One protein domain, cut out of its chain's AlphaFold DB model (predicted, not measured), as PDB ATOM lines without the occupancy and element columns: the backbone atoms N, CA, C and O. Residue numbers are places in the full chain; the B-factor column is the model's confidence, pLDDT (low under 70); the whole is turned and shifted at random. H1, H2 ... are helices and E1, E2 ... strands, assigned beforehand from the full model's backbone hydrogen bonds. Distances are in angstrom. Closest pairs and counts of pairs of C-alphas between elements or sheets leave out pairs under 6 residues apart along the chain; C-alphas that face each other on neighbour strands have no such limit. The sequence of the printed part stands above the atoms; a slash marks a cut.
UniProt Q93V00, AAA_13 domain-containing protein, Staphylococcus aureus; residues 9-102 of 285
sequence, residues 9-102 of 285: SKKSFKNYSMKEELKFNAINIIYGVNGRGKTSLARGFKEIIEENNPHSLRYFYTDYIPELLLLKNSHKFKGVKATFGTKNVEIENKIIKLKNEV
ATOM      1  N   SER A   9     488.095 429.708 416.927       83.25
ATOM      2  CA  SER A   9     486.905 430.363 417.467       83.25
ATOM      3  C   SER A   9     485.666 430.100 416.603       83.25
ATOM      4  O   SER A   9     485.544 430.610 415.492       83.25
ATOM      5  N   LYS A  10     484.717 429.314 417.128       83.19
ATOM      6  CA  LYS A  10     483.394 429.008 416.538       83.19
ATOM      7  C   LYS A  10     482.337 428.861 417.643       83.19
ATOM      8  O   LYS A  10     482.647 428.926 418.823       83.19
ATOM      9  N   LYS A  11     481.067 428.626 417.289       79.69
ATOM     10  CA  LYS A  11     479.904 428.631 418.210       79.69
ATOM     11  C   LYS A  11     480.121 427.939 419.571       79.69
ATOM     12  O   LYS A  11     479.580 428.406 420.565       79.69
ATOM     13  N   SER A  12     480.869 426.834 419.624       82.19
ATOM     14  CA  SER A  12     481.139 426.083 420.866       82.19
ATOM     15  C   SER A  12     482.590 426.149 421.363       82.19
ATOM     16  O   SER A  12     482.912 425.484 422.340       82.19
ATOM     17  N   PHE A  13     483.461 426.919 420.707       84.88
ATOM     18  CA  PHE A  13     484.897 426.992 420.991       84.88
ATOM     19  C   PHE A  13     485.354 428.448 420.931       84.88
ATOM     20  O   PHE A  13     485.118 429.117 419.933       84.88
ATOM     21  N   LYS A  14     486.008 428.947 421.979       84.69
ATOM     22  CA  LYS A  14     486.552 430.308 422.010       84.69
ATOM     23  C   LYS A  14     488.051 430.219 422.254       84.69
ATOM     24  O   LYS A  14     488.439 429.716 423.303       84.69
ATOM     25  N   ASN A  15     488.848 430.694 421.298       85.44
ATOM     26  CA  ASN A  15     490.315 430.659 421.322       85.44
ATOM     27  C   ASN A  15     490.859 429.274 421.708       85.44
ATOM     28  O   ASN A  15     491.714 429.132 422.579       85.44
ATOM     29  N   TYR A  16     490.279 428.234 421.116       84.94
ATOM     30  CA  TYR A  16     490.657 426.861 421.391       84.94
ATOM     31  C   TYR A  16     491.914 426.491 420.604       84.94
ATOM     32  O   TYR A  16     491.932 426.589 419.379       84.94
ATOM     33  N   SER A  17     492.925 425.993 421.307       84.25
ATOM     34  CA  SER A  17     494.134 425.438 420.702       84.25
ATOM     35  C   SER A  17     494.247 423.964 421.067       84.25
ATOM     36  O   SER A  17     494.071 423.576 422.227       84.25
ATOM     37  N   MET A  18     494.498 423.129 420.064       84.88
ATOM     38  CA  MET A  18     494.678 421.695 420.263       84.88
ATOM     39  C   MET A  18     496.011 421.422 420.959       84.88
ATOM     40  O   MET A  18     497.015 422.075 420.691       84.88
ATOM     41  N   LYS A  19     496.023 420.432 421.855       85.12
ATOM     42  CA  LYS A  19     497.269 419.916 422.430       85.12
ATOM     43  C   LYS A  19     498.035 419.130 421.365       85.12
ATOM     44  O   LYS A  19     497.408 418.441 420.566       85.12
ATOM     45  N   GLU A  20     499.366 419.169 421.413       80.88
ATOM     46  CA  GLU A  20     500.267 418.443 420.494       80.88
ATOM     47  C   GLU A  20     499.960 416.937 420.395       80.88
ATOM     48  O   GLU A  20     500.086 416.337 419.333       80.88
ATOM     49  N   GLU A  21     499.493 416.329 421.485       82.31
ATOM     50  CA  GLU A  21     499.104 414.911 421.552       82.31
ATOM     51  C   GLU A  21     497.851 414.574 420.724       82.31
ATOM     52  O   GLU A  21     497.588 413.409 420.440       82.31
ATOM     53  N   LEU A  22     497.061 415.581 420.342       82.19
ATOM     54  CA  LEU A  22     495.807 415.432 419.601       82.19
ATOM     55  C   LEU A  22     495.969 415.734 418.105       82.19
ATOM     56  O   LEU A  22     494.980 416.039 417.442       82.19
ATOM     57  N   LYS A  23     497.198 415.670 417.580       83.88
ATOM     58  CA  LYS A  23     497.499 415.875 416.156       83.88
ATOM     59  C   LYS A  23     496.567 415.091 415.240       83.88
ATOM     60  O   LYS A  23     496.234 413.932 415.497       83.88
ATOM     61  N   PHE A  24     496.176 415.726 414.139       83.50
ATOM     62  CA  PHE A  24     495.395 415.057 413.113       83.50
ATOM     63  C   PHE A  24     496.228 414.016 412.373       83.50
ATOM     64  O   PHE A  24     497.365 414.258 411.978       83.50
ATOM     65  N   ASN A  25     495.592 412.880 412.114       82.62
ATOM     66  CA  ASN A  25     496.098 411.821 411.253       82.62
ATOM     67  C   ASN A  25     495.378 411.847 409.892       82.62
ATOM     68  O   ASN A  25     494.515 412.688 409.641       82.62
ATOM     69  N   ALA A  26     495.681 410.894 409.006       81.25
ATOM     70  CA  ALA A  26     494.979 410.753 407.725       81.25
ATOM     71  C   ALA A  26     493.470 410.468 407.884       81.25
ATOM     72  O   ALA A  26     492.668 410.860 407.037       81.25
ATOM     73  N   ILE A  27     493.076 409.795 408.972       83.62
ATOM     74  CA  ILE A  27     491.680 409.518 409.329       83.62
ATOM     75  C   ILE A  27     491.469 409.979 410.767       83.62
ATOM     76  O   ILE A  27     492.187 409.555 411.670       83.62
ATOM     77  N   ASN A  28     490.461 410.824 410.978       84.31
ATOM     78  CA  ASN A  28     490.130 411.375 412.287       84.31
ATOM     79  C   ASN A  28     488.656 411.123 412.587       84.31
ATOM     80  O   ASN A  28     487.792 411.418 411.760       84.31
ATOM     81  N   ILE A  29     488.368 410.598 413.777       86.06
ATOM     82  CA  ILE A  29     487.007 410.311 414.234       86.06
ATOM     83  C   ILE A  29     486.708 411.213 415.428       86.06
ATOM     84  O   ILE A  29     487.339 411.103 416.475       86.06
ATOM     85  N   ILE A  30     485.723 412.099 415.274       86.19
ATOM     86  CA  ILE A  30     485.282 413.015 416.329       86.19
ATOM     87  C   ILE A  30     483.965 412.489 416.899       86.19
ATOM     88  O   ILE A  30     482.935 412.514 416.225       86.19
ATOM     89  N   TYR A  31     483.979 412.037 418.151       85.69
ATOM     90  CA  TYR A  31     482.806 411.489 418.834       85.69
ATOM     91  C   TYR A  31     482.638 412.092 420.237       85.69
ATOM     92  O   TYR A  31     483.506 412.798 420.742       85.69
ATOM     93  N   GLY A  32     481.476 411.872 420.855       85.25
ATOM     94  CA  GLY A  32     481.164 412.375 422.196       85.25
ATOM     95  C   GLY A  32     479.672 412.627 422.406       85.25
ATOM     96  O   GLY A  32     478.858 412.455 421.496       85.25
ATOM     97  N   VAL A  33     479.297 413.088 423.599       86.31
ATOM     98  CA  VAL A  33     477.890 413.295 423.993       86.31
ATOM     99  C   VAL A  33     477.232 414.433 423.197       86.31
ATOM    100  O   VAL A  33     477.898 415.358 422.713       86.31
ATOM    101  N   ASN A  34     475.915 414.355 422.996       82.81
ATOM    102  CA  ASN A  34     475.129 415.411 422.352       82.81
ATOM    103  C   ASN A  34     475.303 416.762 423.069       82.81
ATOM    104  O   ASN A  34     475.527 416.817 424.273       82.81
ATOM    105  N   GLY A  35     475.284 417.857 422.304       81.56
ATOM    106  CA  GLY A  35     475.464 419.217 422.832       81.56
ATOM    107  C   GLY A  35     476.911 419.658 423.102       81.56
ATOM    108  O   GLY A  35     477.142 420.838 423.332       81.56
ATOM    109  N   ARG A  36     477.916 418.776 423.000       85.19
ATOM    110  CA  ARG A  36     479.338 419.107 423.265       85.19
ATOM    111  C   ARG A  36     480.079 419.818 422.122       85.19
ATOM    112  O   ARG A  36     481.300 419.827 422.089       85.19
ATOM    113  N   GLY A  37     479.361 420.371 421.146       84.12
ATOM    114  CA  GLY A  37     479.982 421.150 420.068       84.12
ATOM    115  C   GLY A  37     480.677 420.344 418.964       84.12
ATOM    116  O   GLY A  37     481.280 420.951 418.088       84.12
ATOM    117  N   LYS A  38     480.550 419.009 418.931       87.50
ATOM    118  CA  LYS A  38     481.178 418.131 417.916       87.50
ATOM    119  C   LYS A  38     480.979 418.619 416.478       87.50
ATOM    120  O   LYS A  38     481.938 418.753 415.730       87.50
ATOM    121  N   THR A  39     479.739 418.942 416.109       84.56
ATOM    122  CA  THR A  39     479.398 419.453 414.773       84.56
ATOM    123  C   THR A  39     480.020 420.822 414.513       84.56
ATOM    124  O   THR A  39     480.473 421.078 413.404       84.56
ATOM    125  N   SER A  40     480.080 421.695 415.526       84.75
ATOM    126  CA  SER A  40     480.727 423.010 415.409       84.75
ATOM    127  C   SER A  40     482.230 422.873 415.178       84.75
ATOM    128  O   SER A  40     482.788 423.644 414.404       84.75
ATOM    129  N   LEU A  41     482.866 421.904 415.839       85.88
ATOM    130  CA  LEU A  41     484.281 421.598 415.671       85.88
ATOM    131  C   LEU A  41     484.548 421.045 414.267       85.88
ATOM    132  O   LEU A  41     485.332 421.600 413.510       85.88
ATOM    133  N   ALA A  42     483.803 420.007 413.884       85.12
ATOM    134  CA  ALA A  42     483.959 419.318 412.610       85.12
ATOM    135  C   ALA A  42     483.673 420.226 411.396       85.12
ATOM    136  O   ALA A  42     484.393 420.159 410.404       85.12
ATOM    137  N   ARG A  43     482.656 421.101 411.473       83.81
ATOM    138  CA  ARG A  43     482.376 422.103 410.425       83.81
ATOM    139  C   ARG A  43     483.460 423.171 410.346       83.81
ATOM    140  O   ARG A  43     483.872 423.514 409.249       83.81
ATOM    141  N   GLY A  44     483.957 423.648 411.486       83.38
ATOM    142  CA  GLY A  44     485.051 424.614 411.486       83.38
ATOM    143  C   GLY A  44     486.342 424.046 410.892       83.38
ATOM    144  O   GLY A  44     487.017 424.743 410.147       83.38
ATOM    145  N   PHE A  45     486.652 422.769 411.142       82.31
ATOM    146  CA  PHE A  45     487.789 422.094 410.499       82.31
ATOM    147  C   PHE A  45     487.606 421.975 408.994       82.31
ATOM    148  O   PHE A  45     488.542 422.219 408.239       82.31
ATOM    149  N   LYS A  46     486.393 421.614 408.564       83.06
ATOM    150  CA  LYS A  46     486.045 421.554 407.149       83.06
ATOM    151  C   LYS A  46     486.307 422.898 406.467       83.06
ATOM    152  O   LYS A  46     487.010 422.910 405.470       83.06
ATOM    153  N   GLU A  47     485.814 423.998 407.034       82.62
ATOM    154  CA  GLU A  47     486.012 425.351 406.491       82.62
ATOM    155  C   GLU A  47     487.502 425.709 406.370       82.62
ATOM    156  O   GLU A  47     487.955 426.067 405.289       82.62
ATOM    157  N   ILE A  48     488.292 425.509 407.434       80.75
ATOM    158  CA  ILE A  48     489.738 425.808 407.434       80.75
ATOM    159  C   ILE A  48     490.487 424.973 406.384       80.75
ATOM    160  O   ILE A  48     491.391 425.465 405.708       80.75
ATOM    161  N   ILE A  49     490.149 423.689 406.246       78.75
ATOM    162  CA  ILE A  49     490.803 422.805 405.274       78.75
ATOM    163  C   ILE A  49     490.357 423.147 403.848       78.75
ATOM    164  O   ILE A  49     491.189 423.123 402.944       78.75
ATOM    165  N   GLU A  50     489.086 423.487 403.634       78.81
ATOM    166  CA  GLU A  50     488.566 423.878 402.322       78.81
ATOM    167  C   GLU A  50     489.147 425.212 401.834       78.81
ATOM    168  O   GLU A  50     489.447 425.325 400.648       78.81
ATOM    169  N   GLU A  51     489.386 426.175 402.730       78.38
ATOM    170  CA  GLU A  51     490.074 427.438 402.416       78.38
ATOM    171  C   GLU A  51     491.518 427.215 401.939       78.38
ATOM    172  O   GLU A  51     491.990 427.906 401.038       78.38
ATOM    173  N   ASN A  52     492.216 426.224 402.506       72.75
ATOM    174  CA  ASN A  52     493.609 425.932 402.164       72.75
ATOM    175  C   ASN A  52     493.762 424.926 401.007       72.75
ATOM    176  O   ASN A  52     494.734 424.999 400.260       72.75
ATOM    177  N   ASN A  53     492.861 423.943 400.882       73.25
ATOM    178  CA  ASN A  53     492.889 422.890 399.860       73.25
ATOM    179  C   ASN A  53     491.503 422.211 399.680       73.25
ATOM    180  O   ASN A  53     491.250 421.137 400.250       73.25
ATOM    181  N   PRO A  54     490.623 422.758 398.819       61.59
ATOM    182  CA  PRO A  54     489.202 422.389 398.733       61.59
ATOM    183  C   PRO A  54     488.901 420.966 398.240       61.59
ATOM    184  O   PRO A  54     487.795 420.469 398.432       61.59
ATOM    185  N   HIS A  55     489.863 420.270 397.629       62.56
ATOM    186  CA  HIS A  55     489.663 418.912 397.098       62.56
ATOM    187  C   HIS A  55     490.288 417.803 397.954       62.56
ATOM    188  O   HIS A  55     490.240 416.633 397.576       62.56
ATOM    189  N   SER A  56     490.875 418.149 399.102       69.94
ATOM    190  CA  SER A  56     491.681 417.209 399.893       69.94
ATOM    191  C   SER A  56     490.923 416.500 401.022       69.94
ATOM    192  O   SER A  56     491.435 415.534 401.586       69.94
ATOM    193  N   LEU A  57     489.695 416.931 401.342       78.25
ATOM    194  CA  LEU A  57     488.939 416.446 402.498       78.25
ATOM    195  C   LEU A  57     487.700 415.640 402.090       78.25
ATOM    196  O   LEU A  57     486.818 416.129 401.387       78.25
ATOM    197  N   ARG A  58     487.581 414.416 402.614       78.69
ATOM    198  CA  ARG A  58     486.322 413.657 402.606       78.69
ATOM    199  C   ARG A  58     485.645 413.805 403.964       78.69
ATOM    200  O   ARG A  58     486.118 413.262 404.957       78.69
ATOM    201  N   TYR A  59     484.548 414.554 403.995       80.69
ATOM    202  CA  TYR A  59     483.800 414.854 405.211       80.69
ATOM    203  C   TYR A  59     482.556 413.965 405.323       80.69
ATOM    204  O   TYR A  59     481.593 414.150 404.580       80.69
ATOM    205  N   PHE A  60     482.573 413.017 406.260       80.25
ATOM    206  CA  PHE A  60     481.446 412.130 406.554       80.25
ATOM    207  C   PHE A  60     480.812 412.531 407.886       80.25
ATOM    208  O   PHE A  60     481.480 412.557 408.919       80.25
ATOM    209  N   TYR A  61     479.520 412.839 407.871       81.38
ATOM    210  CA  TYR A  61     478.746 413.202 409.058       81.38
ATOM    211  C   TYR A  61     477.391 412.498 409.048       81.38
ATOM    212  O   TYR A  61     477.049 411.821 408.082       81.38
ATOM    213  N   THR A  62     476.627 412.636 410.131       75.44
ATOM    214  CA  THR A  62     475.370 411.905 410.344       75.44
ATOM    215  C   THR A  62     474.389 412.022 409.173       75.44
ATOM    216  O   THR A  62     473.789 411.019 408.798       75.44
ATOM    217  N   ASP A  63     474.301 413.193 408.536       71.44
ATOM    218  CA  ASP A  63     473.364 413.430 407.431       71.44
ATOM    219  C   ASP A  63     473.989 413.214 406.041       71.44
ATOM    220  O   ASP A  63     473.305 413.337 405.030       71.44
ATOM    221  N   TYR A  64     475.261 412.802 405.965       73.19
ATOM    222  CA  TYR A  64     475.970 412.571 404.699       73.19
ATOM    223  C   TYR A  64     475.257 411.555 403.801       73.19
ATOM    224  O   TYR A  64     475.110 411.768 402.599       73.19
ATOM    225  N   ILE A  65     474.802 410.441 404.383       69.44
ATOM    226  CA  ILE A  65     474.075 409.407 403.640       69.44
ATOM    227  C   ILE A  65     472.687 409.917 403.218       69.44
ATOM    228  O   ILE A  65     472.423 409.871 402.020       69.44
ATOM    229  N   PRO A  66     471.830 410.452 404.113       67.50
ATOM    230  CA  PRO A  66     470.551 411.057 403.727       67.50
ATOM    231  C   PRO A  66     470.640 412.115 402.617       67.50
ATOM    232  O   PRO A  66     469.773 412.165 401.750       67.50
ATOM    233  N   GLU A  67     471.677 412.954 402.618       68.94
ATOM    234  CA  GLU A  67     471.838 414.028 401.628       68.94
ATOM    235  C   GLU A  67     472.306 413.528 400.255       68.94
ATOM    236  O   GLU A  67     471.950 414.101 399.224       68.94
ATOM    237  N   LEU A  68     473.094 412.453 400.221       65.44
ATOM    238  CA  LEU A  68     473.634 411.878 398.983       65.44
ATOM    239  C   LEU A  68     472.794 410.736 398.413       65.44
ATOM    240  O   LEU A  68     473.061 410.298 397.290       65.44
ATOM    241  N   LEU A  69     471.813 410.260 399.179       65.12
ATOM    242  CA  LEU A  69     470.939 409.142 398.862       65.12
ATOM    243  C   LEU A  69     469.488 409.628 398.792       65.12
ATOM    244  O   LEU A  69     468.772 409.667 399.791       65.12
ATOM    245  N   LEU A  70     469.009 409.922 397.585       64.56
ATOM    246  CA  LEU A  70     467.571 410.093 397.381       64.56
ATOM    247  C   LEU A  70     466.903 408.721 397.290       64.56
ATOM    248  O   LEU A  70     467.073 408.007 396.299       64.56
ATOM    249  N   LEU A  71     466.106 408.381 398.301       62.81
ATOM    250  CA  LEU A  71     465.241 407.206 398.297       62.81
ATOM    251  C   LEU A  71     463.853 407.592 397.784       62.81
ATOM    252  O   LEU A  71     463.120 408.325 398.445       62.81
ATOM    253  N   LYS A  72     463.471 407.087 396.606       58.09
ATOM    254  CA  LYS A  72     462.093 407.211 396.111       58.09
ATOM    255  C   LYS A  72     461.350 405.890 396.254       58.09
ATOM    256  O   LYS A  72     461.719 404.895 395.630       58.09
ATOM    257  N   ASN A  73     460.225 405.924 396.966       52.66
ATOM    258  CA  ASN A  73     459.198 404.892 396.858       52.66
ATOM    259  C   ASN A  73     458.482 405.067 395.515       52.66
ATOM    260  O   ASN A  73     457.587 405.897 395.372       52.66
ATOM    261  N   SER A  74     458.907 404.327 394.493       49.34
ATOM    262  CA  SER A  74     458.169 404.278 393.233       49.34
ATOM    263  C   SER A  74     457.062 403.231 393.360       49.34
ATOM    264  O   SER A  74     457.345 402.044 393.477       49.34
ATOM    265  N   HIS A  75     455.794 403.639 393.300       51.09
ATOM    266  CA  HIS A  75     454.662 402.699 393.324       51.09
ATOM    267  C   HIS A  75     454.580 401.790 392.076       51.09
ATOM    268  O   HIS A  75     453.723 400.915 392.015       51.09
ATOM    269  N   LYS A  76     455.454 401.981 391.074       53.03
ATOM    270  CA  LYS A  76     455.456 401.230 389.805       53.03
ATOM    271  C   LYS A  76     456.449 400.059 389.754       53.03
ATOM    272  O   LYS A  76     456.310 399.216 388.878       53.03
ATOM    273  N   PHE A  77     457.404 399.973 390.681       44.91
ATOM    274  CA  PHE A  77     458.343 398.851 390.783       44.91
ATOM    275  C   PHE A  77     458.489 398.435 392.250       44.91
ATOM    276  O   PHE A  77     458.697 399.289 393.107       44.91
ATOM    277  N   LYS A  78     458.418 397.127 392.547       45.88
ATOM    278  CA  LYS A  78     458.728 396.548 393.872       45.88
ATOM    279  C   LYS A  78     460.242 396.606 394.151       45.88
ATOM    280  O   LYS A  78     460.893 395.581 394.307       45.88
ATOM    281  N   GLY A  79     460.817 397.802 394.147       49.22
ATOM    282  CA  GLY A  79     462.238 398.030 394.361       49.22
ATOM    283  C   GLY A  79     462.501 399.473 394.767       49.22
ATOM    284  O   GLY A  79     461.884 400.405 394.248       49.22
ATOM    285  N   VAL A  80     463.417 399.652 395.715       56.59
ATOM    286  CA  VAL A  80     463.866 400.968 396.167       56.59
ATOM    287  C   VAL A  80     464.803 401.538 395.105       56.59
ATOM    288  O   VAL A  80     465.879 400.995 394.866       56.59
ATOM    289  N   LYS A  81     464.395 402.626 394.443       57.50
ATOM    290  CA  LYS A  81     465.262 403.342 393.501       57.50
ATOM    291  C   LYS A  81     466.080 404.365 394.288       57.50
ATOM    292  O   LYS A  81     465.510 405.320 394.817       57.50
ATOM    293  N   ALA A  82     467.389 404.141 394.365       62.34
ATOM    294  CA  ALA A  82     468.333 405.036 395.020       62.34
ATOM    295  C   ALA A  82     469.152 405.798 393.972       62.34
ATOM    296  O   ALA A  82     469.782 405.190 393.103       62.34
ATOM    297  N   THR A  83     469.131 407.127 394.050       65.88
ATOM    298  CA  THR A  83     470.001 407.988 393.241       65.88
ATOM    299  C   THR A  83     471.165 408.447 394.109       65.88
ATOM    300  O   THR A  83     470.938 409.012 395.178       65.88
ATOM    301  N   PHE A  84     472.391 408.201 393.642       67.62
ATOM    302  CA  PHE A  84     473.625 408.488 394.376       67.62
ATOM    303  C   PHE A  84     474.408 409.647 393.757       67.62
ATOM    304  O   PHE A  84     474.556 409.733 392.532       67.62
ATOM    305  N   GLY A  85     474.979 410.481 394.626       73.25
ATOM    306  CA  GLY A  85     475.896 411.564 394.266       73.25
ATOM    307  C   GLY A  85     475.195 412.906 394.050       73.25
ATOM    308  O   GLY A  85     474.128 412.972 393.440       73.25
ATOM    309  N   THR A  86     475.828 413.986 394.520       71.50
ATOM    310  CA  THR A  86     475.268 415.353 394.562       71.50
ATOM    311  C   THR A  86     474.679 415.805 393.227       71.50
ATOM    312  O   THR A  86     473.508 416.163 393.160       71.50
ATOM    313  N   LYS A  87     475.445 415.695 392.135       76.44
ATOM    314  CA  LYS A  87     475.000 416.101 390.789       76.44
ATOM    315  C   LYS A  87     473.745 415.353 390.330       76.44
ATOM    316  O   LYS A  87     472.833 415.955 389.771       76.44
ATOM    317  N   ASN A  88     473.678 414.045 390.574       75.44
ATOM    318  CA  ASN A  88     472.541 413.225 390.157       75.44
ATOM    319  C   ASN A  88     471.299 413.525 391.006       75.44
ATOM    320  O   ASN A  88     470.190 413.591 390.479       75.44
ATOM    321  N   VAL A  89     471.494 413.745 392.308       77.19
ATOM    322  CA  VAL A  89     470.450 414.165 393.251       77.19
ATOM    323  C   VAL A  89     469.860 415.520 392.851       77.19
ATOM    324  O   VAL A  89     468.639 415.677 392.794       77.19
ATOM    325  N   GLU A  90     470.704 416.485 392.488       79.94
ATOM    326  CA  GLU A  90     470.279 417.802 392.003       79.94
ATOM    327  C   GLU A  90     469.468 417.723 390.702       79.94
ATOM    328  O   GLU A  90     468.425 418.373 390.586       79.94
ATOM    329  N   ILE A  91     469.920 416.920 389.730       83.56
ATOM    330  CA  ILE A  91     469.208 416.708 388.461       83.56
ATOM    331  C   ILE A  91     467.840 416.071 388.718       83.56
ATOM    332  O   ILE A  91     466.830 416.557 388.209       83.56
ATOM    333  N   GLU A  92     467.776 415.027 389.543       82.31
ATOM    334  CA  GLU A  92     466.522 414.338 389.849       82.31
ATOM    335  C   GLU A  92     465.532 415.272 390.566       82.31
ATOM    336  O   GLU A  92     464.344 415.279 390.241       82.31
ATOM    337  N   ASN A  93     466.012 416.117 391.482       82.94
ATOM    338  CA  ASN A  93     465.193 417.135 392.140       82.94
ATOM    339  C   ASN A  93     464.668 418.190 391.157       82.94
ATOM    340  O   ASN A  93     463.498 418.571 391.242       82.94
ATOM    341  N   LYS A  94     465.484 418.632 390.189       87.19
ATOM    342  CA  LYS A  94     465.026 419.517 389.102       87.19
ATOM    343  C   LYS A  94     463.945 418.846 388.254       87.19
ATOM    344  O   LYS A  94     462.929 419.470 387.973       87.19
ATOM    345  N   ILE A  95     464.115 417.569 387.908       85.25
ATOM    346  CA  ILE A  95     463.119 416.801 387.147       85.25
ATOM    347  C   ILE A  95     461.795 416.692 387.917       85.25
ATOM    348  O   ILE A  95     460.735 416.822 387.311       85.25
ATOM    349  N   ILE A  96     461.825 416.461 389.236       84.12
ATOM    350  CA  ILE A  96     460.606 416.423 390.066       84.12
ATOM    351  C   ILE A  96     459.894 417.774 390.043       84.12
ATOM    352  O   ILE A  96     458.687 417.808 389.819       84.12
ATOM    353  N   LYS A  97     460.632 418.872 390.252       86.25
ATOM    354  CA  LYS A  97     460.063 420.226 390.225       86.25
ATOM    355  C   LYS A  97     459.395 420.516 388.883       86.25
ATOM    356  O   LYS A  97     458.212 420.821 388.861       86.25
ATOM    357  N   LEU A  98     460.108 420.276 387.780       86.81
ATOM    358  CA  LEU A  98     459.575 420.460 386.429       86.81
ATOM    359  C   LEU A  98     458.340 419.590 386.169       86.81
ATOM    360  O   LEU A  98     457.386 420.055 385.562       86.81
ATOM    361  N   LYS A  99     458.311 418.338 386.646       82.12
ATOM    362  CA  LYS A  99     457.124 417.475 386.524       82.12
ATOM    363  C   LYS A  99     455.925 417.998 387.310       82.12
ATOM    364  O   LYS A  99     454.809 417.855 386.830       82.12
ATOM    365  N   ASN A 100     456.150 418.581 388.485       80.31
ATOM    366  CA  ASN A 100     455.085 419.168 389.298       80.31
ATOM    367  C   ASN A 100     454.546 420.479 388.700       80.31
ATOM    368  O   ASN A 100     453.415 420.851 388.986       80.31
ATOM    369  N   GLU A 101     455.332 421.165 387.866       82.25
ATOM    370  CA  GLU A 101     454.912 422.363 387.124       82.25
ATOM    371  C   GLU A 101     454.096 422.034 385.859       82.25
ATOM    372  O   GLU A 101     453.412 422.906 385.319       82.25
ATOM    373  N   VAL A 102     454.125 420.783 385.376       81.12
ATOM    374  CA  VAL A 102     453.309 420.361 384.228       81.12
ATOM    375  C   VAL A 102     451.845 420.268 384.650       81.12
ATOM    376  O   VAL A 102     451.431 419.332 385.334       81.12
TER     377      VAL A 102
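Overview. This is residues 9 to 102 of the 285 residues of the protein "AAA_13 domain-containing protein" of Staphylococcus aureus (UniProt Q93V00). Two small lobes are strung out along one rod, joined by the stretch of residues 53 to 63. The first lobe holds the helix H1, the short strand E1 near it and a wide loop of residues 17 to 37, of which 18 to 25 stick out; in the second, the hairpin of E2 and E3 and the helix H3 set out from a corner at the short helix H2 and spread apart, so that the hairpin's tip, residues 74 to 79, and residues 94 to 102 stick out. The printed part has 94 residues, with three named helices and three named strands in the order E1, H1, H2, E2, E3, H3; the sheet E2 - E3 is antiparallel, and the class is mixed, helices and strands. It is only just extended, close to loose, with a radius of gyration of the C-alphas of 18.7 A and spans of 56 by 28 by 26 A.

Along the chain. Begin at C-alpha 13, at (484.897, 426.992, 420.991), where the strand E1 starts; it covers residues 13 to 16. Pass residues 17 to 37, which hold no named element, and find C-alpha 38 at (481.178, 418.131, 417.916); from there the helix H1 runs through residues 38 to 52, 21.5 A long. H2 is residues 64 to 68, 6.2 A long. The strands E2, residues 69 to 72, and E3, residues 81 to 84, measure 9.5 A and 9.9 A. Last comes H3, residues 86 to 101, 22.8 A long, ending at C-alpha 101 at (454.912, 422.363, 387.124).

Arrangement. Near E1, look at Phe 13 and Leu 41 of H1: their C-alphas, the closest of the two elements, are 7.6 A apart. H1 touches no helix, and it is apart from H2, E2, E3 and H3. Further on, E2 and E3 form a hairpin, antiparallel at 158 degrees; N 70 and O 83 are 3.2 A apart, as are N 72 and O 81, both within hydrogen-bond range. H2 and H3 only just touch, with 3 pairs of C-alphas within 8 A, made by residues 86 to 89 of H3 alone; the closest are those of Leu 68 and Thr 86, 5.9 A. Between E2 and H3 the closest C-alphas are those of Leu 70 and Val 89, 6.5 A. In H1, H2 and H3 every O i to N i+4 pair is within hydrogen-bond range.

Size, cuts and confidence. The C-alphas of Glu 20 and Val 102, the two farthest apart, are 59.4 A apart. The printed part has no cut. The links E1 to H1, of 21 residues, and H1 to H2, of 11, are long. In the B-factor column the mean pLDDT of the printed part is 76.4, and you will find values under 70 at residues 54 to 56 and 65 to 84.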